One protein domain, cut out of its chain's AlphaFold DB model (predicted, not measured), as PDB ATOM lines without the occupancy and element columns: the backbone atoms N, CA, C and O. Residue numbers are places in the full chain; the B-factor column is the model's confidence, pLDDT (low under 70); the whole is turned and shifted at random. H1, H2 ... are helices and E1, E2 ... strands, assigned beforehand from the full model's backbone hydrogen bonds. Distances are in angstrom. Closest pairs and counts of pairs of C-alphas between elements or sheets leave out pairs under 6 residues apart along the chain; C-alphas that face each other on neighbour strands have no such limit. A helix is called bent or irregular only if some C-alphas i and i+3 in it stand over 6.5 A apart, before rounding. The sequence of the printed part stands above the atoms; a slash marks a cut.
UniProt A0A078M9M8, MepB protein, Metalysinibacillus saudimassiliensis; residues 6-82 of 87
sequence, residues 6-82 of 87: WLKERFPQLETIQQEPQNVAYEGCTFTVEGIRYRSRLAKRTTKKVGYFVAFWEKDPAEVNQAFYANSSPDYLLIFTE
ATOM      1  N   TRP A   6      61.656  16.855 -10.603       81.56
ATOM      2  CA  TRP A   6      61.757  18.034  -9.724       81.56
ATOM      3  C   TRP A   6      60.734  18.021  -8.577       81.56
ATOM      4  O   TRP A   6      61.054  18.425  -7.461       81.56
ATOM      5  N   LEU A   7      59.512  17.520  -8.811       87.12
ATOM      6  CA  LEU A   7      58.473  17.483  -7.780       87.12
ATOM      7  C   LEU A   7      58.863  16.523  -6.649       87.12
ATOM      8  O   LEU A   7      58.682  16.842  -5.477       87.12
ATOM      9  N   LYS A   8      59.464  15.375  -6.985       85.75
ATOM     10  CA  LYS A   8      59.977  14.417  -5.998       85.75
ATOM     11  C   LYS A   8      61.215  14.955  -5.284       85.75
ATOM     12  O   LYS A   8      61.351  14.750  -4.085       85.75
ATOM     13  N   GLU A   9      62.099  15.649  -6.000       86.69
ATOM     14  CA  GLU A   9      63.276  16.306  -5.416       86.69
ATOM     15  C   GLU A   9      62.869  17.397  -4.410       86.69
ATOM     16  O   GLU A   9      63.459  17.511  -3.337       86.69
ATOM     17  N   ARG A  10      61.833  18.182  -4.731       86.88
ATOM     18  CA  ARG A  10      61.352  19.288  -3.893       86.88
ATOM     19  C   ARG A  10      60.461  18.833  -2.740       86.88
ATOM     20  O   ARG A  10      60.491  19.454  -1.676       86.88
ATOM     21  N   PHE A  11      59.691  17.769  -2.958       87.00
ATOM     22  CA  PHE A  11      58.763  17.179  -1.999       87.00
ATOM     23  C   PHE A  11      59.057  15.678  -1.836       87.00
ATOM     24  O   PHE A  11      58.276  14.829  -2.282       87.00
ATOM     25  N   PRO A  12      60.183  15.315  -1.192       87.62
ATOM     26  CA  PRO A  12      60.603  13.919  -1.050       87.62
ATOM     27  C   PRO A  12      59.575  13.050  -0.313       87.62
ATOM     28  O   PRO A  12      59.518  11.842  -0.556       87.62
ATOM     29  N   GLN A  13      58.725  13.665   0.515       86.38
ATOM     30  CA  GLN A  13      57.628  13.017   1.233       86.38
ATOM     31  C   GLN A  13      56.499  12.491   0.331       86.38
ATOM     32  O   GLN A  13      55.676  11.712   0.796       86.38
ATOM     33  N   LEU A  14      56.426  12.895  -0.943       87.25
ATOM     34  CA  LEU A  14      55.420  12.370  -1.870       87.25
ATOM     35  C   LEU A  14      55.788  10.945  -2.282       87.25
ATOM     36  O   LEU A  14      56.626  10.747  -3.159       87.25
ATOM     37  N   GLU A  15      55.203   9.940  -1.639       75.62
ATOM     38  CA  GLU A  15      55.615   8.541  -1.805       75.62
ATOM     39  C   GLU A  15      55.365   7.995  -3.216       75.62
ATOM     40  O   GLU A  15      56.215   7.285  -3.748       75.62
ATOM     41  N   THR A  16      54.248   8.369  -3.852       85.06
ATOM     42  CA  THR A  16      53.878   7.905  -5.200       85.06
ATOM     43  C   THR A  16      53.514   9.080  -6.101       85.06
ATOM     44  O   THR A  16      52.537   9.783  -5.845       85.06
ATOM     45  N   ILE A  17      54.287   9.266  -7.174       92.06
ATOM     46  CA  ILE A  17      54.003  10.218  -8.253       92.06
ATOM     47  C   ILE A  17      53.827   9.414  -9.537       92.06
ATOM     48  O   ILE A  17      54.750   8.732  -9.983       92.06
ATOM     49  N   GLN A  18      52.643   9.497 -10.134       93.19
ATOM     50  CA  GLN A  18      52.333   8.872 -11.410       93.19
ATOM     51  C   GLN A  18      52.423   9.917 -12.519       93.19
ATOM     52  O   GLN A  18      51.665  10.881 -12.540       93.19
ATOM     53  N   GLN A  19      53.347   9.727 -13.455       92.94
ATOM     54  CA  GLN A  19      53.469  10.599 -14.622       92.94
ATOM     55  C   GLN A  19      52.266  10.421 -15.561       92.94
ATOM     56  O   GLN A  19      51.736   9.319 -15.703       92.94
ATOM     57  N   GLU A  20      51.864  11.500 -16.226       93.25
ATOM     58  CA  GLU A  20      50.833  11.534 -17.263       93.25
ATOM     59  C   GLU A  20      51.515  11.746 -18.628       93.25
ATOM     60  O   GLU A  20      51.765  12.897 -19.011       93.25
ATOM     61  N   PRO A  21      51.835  10.671 -19.381       91.88
ATOM     62  CA  PRO A  21      52.652  10.750 -20.597       91.88
ATOM     63  C   PRO A  21      52.111  11.731 -21.639       91.88
ATOM     64  O   PRO A  21      52.870  12.446 -22.289       91.88
ATOM     65  N   GLN A  22      50.788  11.829 -21.753       93.19
ATOM     66  CA  GLN A  22      50.112  12.720 -22.689       93.19
ATOM     67  C   GLN A  22      50.319  14.215 -22.373       93.19
ATOM     68  O   GLN A  22      50.138  15.066 -23.238       93.19
ATOM     69  N   ASN A  23      50.761  14.554 -21.155       94.50
ATOM     70  CA  ASN A  23      51.075  15.921 -20.732       94.50
ATOM     71  C   ASN A  23      52.533  16.081 -20.255       94.50
ATOM     72  O   ASN A  23      52.840  17.040 -19.546       94.50
ATOM     73  N   VAL A  24      53.444  15.188 -20.660       93.19
ATOM     74  CA  VAL A  24      54.860  15.210 -20.235       93.19
ATOM     75  C   VAL A  24      55.562  16.532 -20.564       93.19
ATOM     76  O   VAL A  24      56.388  17.013 -19.796       93.19
ATOM     77  N   ALA A  25      55.158  17.200 -21.651       93.81
ATOM     78  CA  ALA A  25      55.685  18.508 -22.038       93.81
ATOM     79  C   ALA A  25      55.420  19.622 -21.005       93.81
ATOM     80  O   ALA A  25      56.020  20.689 -21.121       93.81
ATOM     81  N   TYR A  26      54.533  19.397 -20.034       94.81
ATOM     82  CA  TYR A  26      54.234  20.288 -18.908       94.81
ATOM     83  C   TYR A  26      54.402  19.561 -17.570       94.81
ATOM     84  O   TYR A  26      53.730  19.900 -16.597       94.81
ATOM     85  N   GLU A  27      55.243  18.523 -17.539       93.75
ATOM     86  CA  GLU A  27      55.572  17.741 -16.338       93.75
ATOM     87  C   GLU A  27      54.325  17.226 -15.610       93.75
ATOM     88  O   GLU A  27      54.190  17.297 -14.386       93.75
ATOM     89  N   GLY A  28      53.355  16.776 -16.412       94.12
ATOM     90  CA  GLY A  28      52.067  16.326 -15.923       94.12
ATOM     91  C   GLY A  28      52.188  15.067 -15.084       94.12
ATOM     92  O   GLY A  28      52.688  14.057 -15.565       94.12
ATOM     93  N   CYS A  29      51.677  15.114 -13.859       94.31
ATOM     94  CA  CYS A  29      51.596  13.951 -12.986       94.31
ATOM     95  C   CYS A  29      50.397  14.033 -12.035       94.31
ATOM     96  O   CYS A  29      49.771  15.087 -11.876       94.31
ATOM     97  N   THR A  30      50.078  12.904 -11.410       94.56
ATOM     98  CA  THR A  30      49.129  12.778 -10.308       94.56
ATOM     99  C   THR A  30      49.807  12.163  -9.087       94.56
ATOM    100  O   THR A  30      50.771  11.404  -9.197       94.56
ATOM    101  N   PHE A  31      49.316  12.509  -7.903       93.69
ATOM    102  CA  PHE A  31      49.782  11.951  -6.635       93.69
ATOM    103  C   PHE A  31      48.691  12.083  -5.569       93.69
ATOM    104  O   PHE A  31      47.691  12.774  -5.771       93.69
ATOM    105  N   THR A  32      48.871  11.402  -4.436       93.62
ATOM    106  CA  THR A  32      47.939  11.447  -3.301       93.62
ATOM    107  C   THR A  32      48.672  11.879  -2.038       93.62
ATOM    108  O   THR A  32      49.777  11.408  -1.782       93.62
ATOM    109  N   VAL A  33      48.052  12.751  -1.243       91.94
ATOM    110  CA  VAL A  33      48.529  13.152   0.090       91.94
ATOM    111  C   VAL A  33      47.366  13.011   1.057       91.94
ATOM    112  O   VAL A  33      46.321  13.608   0.829       91.94
ATOM    113  N   GLU A  34      47.519  12.186   2.097       92.12
ATOM    114  CA  GLU A  34      46.482  11.980   3.128       92.12
ATOM    115  C   GLU A  34      45.092  11.629   2.550       92.12
ATOM    116  O   GLU A  34      44.053  12.040   3.056       92.12
ATOM    117  N   GLY A  35      45.066  10.865   1.451       92.19
ATOM    118  CA  GLY A  35      43.835  10.469   0.757       92.19
ATOM    119  C   GLY A  35      43.271  11.508  -0.220       92.19
ATOM    120  O   GLY A  35      42.339  11.189  -0.954       92.19
ATOM    121  N   ILE A  36      43.852  12.707  -0.292       94.81
ATOM    122  CA  ILE A  36      43.483  13.753  -1.250       94.81
ATOM    123  C   ILE A  36      44.279  13.560  -2.541       94.81
ATOM    124  O   ILE A  36      45.507  13.448  -2.514       94.81
ATOM    125  N   ARG A  37      43.588  13.536  -3.680       95.12
ATOM    126  CA  ARG A  37      44.173  13.322  -5.007       95.12
ATOM    127  C   ARG A  37      44.492  14.657  -5.665       95.12
ATOM    128  O   ARG A  37      43.637  15.535  -5.781       95.12
ATOM    129  N   TYR A  38      45.701  14.766  -6.195       95.12
ATOM    130  CA  TYR A  38      46.189  15.947  -6.892       95.12
ATOM    131  C   TYR A  38      46.571  15.601  -8.325       95.12
ATOM    132  O   TYR A  38      47.115  14.530  -8.601       95.12
ATOM    133  N   ARG A  39      46.336  16.548  -9.230       95.31
ATOM    134  CA  ARG A  39      46.994  16.630 -10.535       95.31
ATOM    135  C   ARG A  39      47.882  17.861 -10.547       95.31
ATOM    136  O   ARG A  39      47.424  18.926 -10.147       95.31
ATOM    137  N   SER A  40      49.105  17.752 -11.054       94.88
ATOM    138  CA  SER A  40      50.008  18.897 -11.184       94.88
ATOM    139  C   SER A  40      50.558  19.099 -12.586       94.88
ATOM    140  O   SER A  40      50.650  18.160 -13.379       94.88
ATOM    141  N   ARG A  41      50.928  20.345 -12.890       94.94
ATOM    142  CA  ARG A  41      51.629  20.759 -14.111       94.94
ATOM    143  C   ARG A  41      52.689  21.808 -13.781       94.94
ATOM    144  O   ARG A  41      52.465  22.620 -12.886       94.94
ATOM    145  N   LEU A  42      53.769  21.849 -14.558       94.19
ATOM    146  CA  LEU A  42      54.683  22.988 -14.634       94.19
ATOM    147  C   LEU A  42      54.350  23.820 -15.880       94.19
ATOM    148  O   LEU A  42      54.539  23.388 -17.022       94.19
ATOM    149  N   ALA A  43      53.796  25.010 -15.663       95.62
ATOM    150  CA  ALA A  43      53.448  25.939 -16.726       95.62
ATOM    151  C   ALA A  43      54.697  26.636 -17.280       95.62
ATOM    152  O   ALA A  43      55.658  26.920 -16.569       95.62
ATOM    153  N   LYS A  44      54.671  26.947 -18.576       93.69
ATOM    154  CA  LYS A  44      55.815  27.491 -19.310       93.69
ATOM    155  C   LYS A  44      55.632  28.965 -19.600       93.69
ATOM    156  O   LYS A  44      54.618  29.370 -20.168       93.69
ATOM    157  N   ARG A  45      56.639  29.772 -19.274       93.19
ATOM    158  CA  ARG A  45      56.651  31.190 -19.640       93.19
ATOM    159  C   ARG A  45      56.630  31.324 -21.160       93.19
ATOM    160  O   ARG A  45      57.381  30.642 -21.857       93.19
ATOM    161  N   THR A  46      55.792  32.215 -21.680       91.12
ATOM    162  CA  THR A  46      55.771  32.496 -23.121       91.12
ATOM    163  C   THR A  46      56.506  33.797 -23.429       91.12
ATOM    164  O   THR A  46      56.450  34.747 -22.656       91.12
ATOM    165  N   THR A  47      57.198  33.860 -24.568       91.50
ATOM    166  CA  THR A  47      57.968  35.054 -24.965       91.50
ATOM    167  C   THR A  47      57.091  36.182 -25.506       91.50
ATOM    168  O   THR A  47      57.473  37.345 -25.435       91.50
ATOM    169  N   LYS A  48      55.922  35.843 -26.066       92.44
ATOM    170  CA  LYS A  48      55.045  36.781 -26.791       92.44
ATOM    171  C   LYS A  48      53.795  37.204 -26.017       92.44
ATOM    172  O   LYS A  48      53.131  38.145 -26.436       92.44
ATOM    173  N   LYS A  49      53.430  36.497 -24.946       93.75
ATOM    174  CA  LYS A  49      52.249  36.796 -24.125       93.75
ATOM    175  C   LYS A  49      52.651  36.848 -22.656       93.75
ATOM    176  O   LYS A  49      53.478  36.059 -22.205       93.75
ATOM    177  N   VAL A  50      52.053  37.776 -21.918       92.38
ATOM    178  CA  VAL A  50      52.229  37.854 -20.465       92.38
ATOM    179  C   VAL A  50      51.617  36.607 -19.824       92.38
ATOM    180  O   VAL A  50      50.519  36.197 -20.198       92.38
ATOM    181  N   GLY A  51      52.333  36.020 -18.863       91.88
ATOM    182  CA  GLY A  51      51.905  34.841 -18.110       91.88
ATOM    183  C   GLY A  51      52.566  33.532 -18.549       91.88
ATOM    184  O   GLY A  51      53.498  33.504 -19.362       91.88
ATOM    185  N   TYR A  52      52.061  32.438 -17.978       95.31
ATOM    186  CA  TYR A  52      52.535  31.078 -18.216       95.31
ATOM    187  C   TYR A  52      51.450  30.280 -18.927       95.31
ATOM    188  O   TYR A  52      50.272  30.352 -18.583       95.31
ATOM    189  N   PHE A  53      51.858  29.525 -19.936       95.62
ATOM    190  CA  PHE A  53      50.987  28.648 -20.691       95.62
ATOM    191  C   PHE A  53      51.117  27.212 -20.188       95.62
ATOM    192  O   PHE A  53      52.220  26.725 -19.940       95.62
ATOM    193  N   VAL A  54      49.988  26.521 -20.080       96.38
ATOM    194  CA  VAL A  54      49.917  25.117 -19.685       96.38
ATOM    195  C   VAL A  54      48.851  24.409 -20.506       96.38
ATOM    196  O   VAL A  54      47.798  24.984 -20.783       96.38
ATOM    197  N   ALA A  55      49.118  23.161 -20.887       94.75
ATOM    198  CA  ALA A  55      48.113  22.273 -21.456       94.75
ATOM    199  C   ALA A  55      47.768  21.158 -20.460       94.75
ATOM    200  O   ALA A  55      48.641  20.615 -19.777       94.75
ATOM    201  N   PHE A  56      46.484  20.818 -20.383       93.06
ATOM    202  CA  PHE A  56      45.974  19.730 -19.559       93.06
ATOM    203  C   PHE A  56      44.802  19.070 -20.288       93.06
ATOM    204  O   PHE A  56      43.717  19.631 -20.400       93.06
ATOM    205  N   TRP A  57      45.051  17.889 -20.839       95.81
ATOM    206  CA  TRP A  57      44.079  17.158 -21.650       95.81
ATOM    207  C   TRP A  57      44.244  15.642 -21.486       95.81
ATOM    208  O   TRP A  57      45.279  15.168 -21.004       95.81
ATOM    209  N   GLU A  58      43.227  14.890 -21.894       95.38
ATOM    210  CA  GLU A  58      43.242  13.426 -21.969       95.38
ATOM    211  C   GLU A  58      42.775  12.915 -23.327       95.38
ATOM    212  O   GLU A  58      42.263  13.674 -24.150       95.38
ATOM    213  N   LYS A  59      42.986  11.622 -23.559       94.69
ATOM    214  CA  LYS A  59      42.386  10.901 -24.673       94.69
ATOM    215  C   LYS A  59      41.015  10.395 -24.253       94.69
ATOM    216  O   LYS A  59      40.871   9.830 -23.172       94.69
ATOM    217  N   ASP A  60      40.020  10.621 -25.096       94.19
ATOM    218  CA  ASP A  60      38.738   9.938 -24.978       94.19
ATOM    219  C   ASP A  60      38.862   8.466 -25.440       94.19
ATOM    220  O   ASP A  60      39.911   8.065 -25.957       94.19
ATOM    221  N   PRO A  61      37.812   7.636 -25.291       95.06
ATOM    222  CA  PRO A  61      37.837   6.249 -25.769       95.06
ATOM    223  C   PRO A  61      38.051   6.082 -27.285       95.06
ATOM    224  O   PRO A  61      38.279   4.965 -27.741       95.06
ATOM    225  N   ALA A  62      37.944   7.160 -28.067       97.25
ATOM    226  CA  ALA A  62      38.196   7.196 -29.504       97.25
ATOM    227  C   ALA A  62      39.589   7.770 -29.848       97.25
ATOM    228  O   ALA A  62      39.859   8.058 -31.015       97.25
ATOM    229  N   GLU A  63      40.477   7.924 -28.859       94.94
ATOM    230  CA  GLU A  63      41.829   8.479 -29.001       94.94
ATOM    231  C   GLU A  63      41.868   9.942 -29.489       94.94
ATOM    232  O   GLU A  63      42.877  10.425 -30.024       94.94
ATOM    233  N   VAL A  64      40.804  10.704 -29.239       97.00
ATOM    234  CA  VAL A  64      40.726  12.141 -29.520       97.00
ATOM    235  C   VAL A  64      41.059  12.941 -28.263       97.00
ATOM    236  O   VAL A  64      40.722  12.561 -27.145       97.00
ATOM    237  N   ASN A  65      41.763  14.064 -28.432       97.19
ATOM    238  CA  ASN A  65      42.095  14.938 -27.311       97.19
ATOM    239  C   ASN A  65      40.826  15.630 -26.796       97.19
ATOM    240  O   ASN A  65      40.171  16.351 -27.550       97.19
ATOM    241  N   GLN A  66      40.543  15.485 -25.506       96.62
ATOM    242  CA  GLN A  66      39.443  16.154 -24.822       96.62
ATOM    243  C   GLN A  66      39.912  16.820 -23.523       96.62
ATOM    244  O   GLN A  66      40.988  16.530 -22.988       96.62
ATOM    245  N   ALA A  67      39.090  17.735 -23.014       95.88
ATOM    246  CA  ALA A  67      39.249  18.241 -21.659       95.88
ATOM    247  C   ALA A  67      38.855  17.159 -20.647       95.88
ATOM    248  O   ALA A  67      38.004  16.318 -20.932       95.88
ATOM    249  N   PHE A  68      39.440  17.224 -19.454       94.44
ATOM    250  CA  PHE A  68      39.025  16.359 -18.355       94.44
ATOM    251  C   PHE A  68      37.599  16.671 -17.908       94.44
ATOM    252  O   PHE A  68      37.225  17.839 -17.763       94.44
ATOM    253  N   TYR A  69      36.833  15.628 -17.605       93.62
ATOM    254  CA  TYR A  69      35.547  15.791 -16.939       93.62
ATOM    255  C   TYR A  69      35.738  16.081 -15.446       93.62
ATOM    256  O   TYR A  69      36.622  15.534 -14.781       93.62
ATOM    257  N   ALA A  70      34.883  16.941 -14.889       89.88
ATOM    258  CA  ALA A  70      34.960  17.319 -13.477       89.88
ATOM    259  C   ALA A  70      34.752  16.117 -12.537       89.88
ATOM    260  O   ALA A  70      35.393  16.027 -11.498       89.88
ATOM    261  N   ASN A  71      33.892  15.170 -12.921       92.88
ATOM    262  CA  ASN A  71      33.579  13.979 -12.128       92.88
ATOM    263  C   ASN A  71      34.702  12.925 -12.112       92.88
ATOM    264  O   ASN A  71      34.746  12.108 -11.197       92.88
ATOM    265  N   SER A  72      35.594  12.931 -13.104       89.12
ATOM    266  CA  SER A  72      36.729  12.007 -13.207       89.12
ATOM    267  C   SER A  72      38.062  12.655 -12.822       89.12
ATOM    268  O   SER A  72      39.101  11.994 -12.832       89.12
ATOM    269  N   SER A  73      38.049  13.942 -12.466       92.94
ATOM    270  CA  SER A  73      39.248  14.678 -12.077       92.94
ATOM    271  C   SER A  73      39.670  14.375 -10.628       92.94
ATOM    272  O   SER A  73      38.839  13.992  -9.795       92.94
ATOM    273  N   PRO A  74      40.964  14.543 -10.301       95.62
ATOM    274  CA  PRO A  74      41.427  14.621  -8.918       95.62
ATOM    275  C   PRO A  74      40.776  15.782  -8.163       95.62
ATOM    276  O   PRO A  74      40.183  16.675  -8.767       95.62
ATOM    277  N   ASP A  75      40.928  15.779  -6.845       96.62
ATOM    278  CA  ASP A  75      40.271  16.745  -5.962       96.62
ATOM    279  C   ASP A  75      40.850  18.158  -6.153       96.62
ATOM    280  O   ASP A  75      40.134  19.152  -6.038       96.62
ATOM    281  N   TYR A  76      42.132  18.247  -6.528       96.31
ATOM    282  CA  TYR A  76      42.808  19.508  -6.825       96.31
ATOM    283  C   TYR A  76      43.659  19.454  -8.097       96.31
ATOM    284  O   TYR A  76      44.320  18.458  -8.404       96.31
ATOM    285  N   LEU A  77      43.705  20.594  -8.791       95.38
ATOM    286  CA  LEU A  77      44.662  20.894  -9.853       95.38
ATOM    287  C   LEU A  77      45.680  21.921  -9.342       95.38
ATOM    288  O   LEU A  77      45.310  23.029  -8.961       95.38
ATOM    289  N   LEU A  78      46.960  21.562  -9.371       95.44
ATOM    290  CA  LEU A  78      48.082  22.421  -9.005       95.44
ATOM    291  C   LEU A  78      48.830  22.860 -10.267       95.44
ATOM    292  O   LEU A  78      49.322  22.030 -11.030       95.44
ATOM    293  N   ILE A  79      48.938  24.168 -10.486       95.62
ATOM    294  CA  ILE A  79      49.735  24.728 -11.580       95.62
ATOM    295  C   ILE A  79      50.930  25.441 -10.969       95.62
ATOM    296  O   ILE A  79      50.780  26.478 -10.329       95.62
ATOM    297  N   PHE A  80      52.108  24.867 -11.172       93.94
ATOM    298  CA  PHE A  80      53.370  25.452 -10.762       93.94
ATOM    299  C   PHE A  80      53.928  26.338 -11.871       93.94
ATOM    300  O   PHE A  80      53.706  26.087 -13.059       93.94
ATOM    301  N   THR A  81      54.668  27.368 -11.485       93.00
ATOM    302  CA  THR A  81      55.360  28.280 -12.395       93.00
ATOM    303  C   THR A  81      56.768  28.484 -11.880       93.00
ATOM    304  O   THR A  81      56.944  28.647 -10.682       93.00
ATOM    305  N   GLU A  82      57.753  28.534 -12.768       87.62
ATOM    306  CA  GLU A  82      59.127  28.855 -12.391       87.62
ATOM    307  C   GLU A  82      59.556  30.167 -13.059       87.62
ATOM    308  O   GLU A  82      59.381  30.360 -14.265       87.62
TER     309      GLU A  82
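Overview. This is residues 6 to 82 of the 87 residues of the protein "MepB protein" of Metalysinibacillus saudimassiliensis (UniProt A0A078M9M8). A strongly twisted four-strand sheet, with the long hairpin of E2 and E3 in it, has H2 beside it and H1 grazing it; unnamed residues 46 to 75 loop away and return to E4. The 77 printed residues, under half in named elements, run H1 E1 H2 E2 E3 E4: mixed class, mixed sheet ordered E1, E2, E3, E4. It is only just compact, close to loose: radius of gyration of the C-alphas 13.4 A, spans 38 by 34 by 19 A.

Along the chain. Find C-alpha 6 at (61.757, 18.034, -9.724), where H1, residues 6 to 10, begins. Next come E1, 17 to 19, H2, 21 to 26, irregular with C-alphas 22 and 25 8.1 A apart, and E2, 29 to 33. E3, 36 to 45, spans 28.6 A; E4, 76 to 81, ends at (55.360, 28.280, -12.395).

Arrangement. Antiparallel E1 and E2 have N 18 and O 30 2.8 A apart; hairpin E2 and E3, N 38 and O 31, 2.8 A; parallel E3 and E4, N 78 and O 39, 2.8 A. H2 stands at the sheet's level, its Tyr 26 C-alpha 5.1 A from that of Leu 42, its closest in E3. H1's O i to N i+4 pair is within hydrogen-bond range; H2 has 0 of 2, but 2 of 3 O i to N i+3.

Size, cuts and confidence. The farthest C-alphas, Glu 34 and Lys 48, are 39.8 A apart. The printed part has no cut; E3 to E4 is a long link. No printed residue is under 70 in pLDDT.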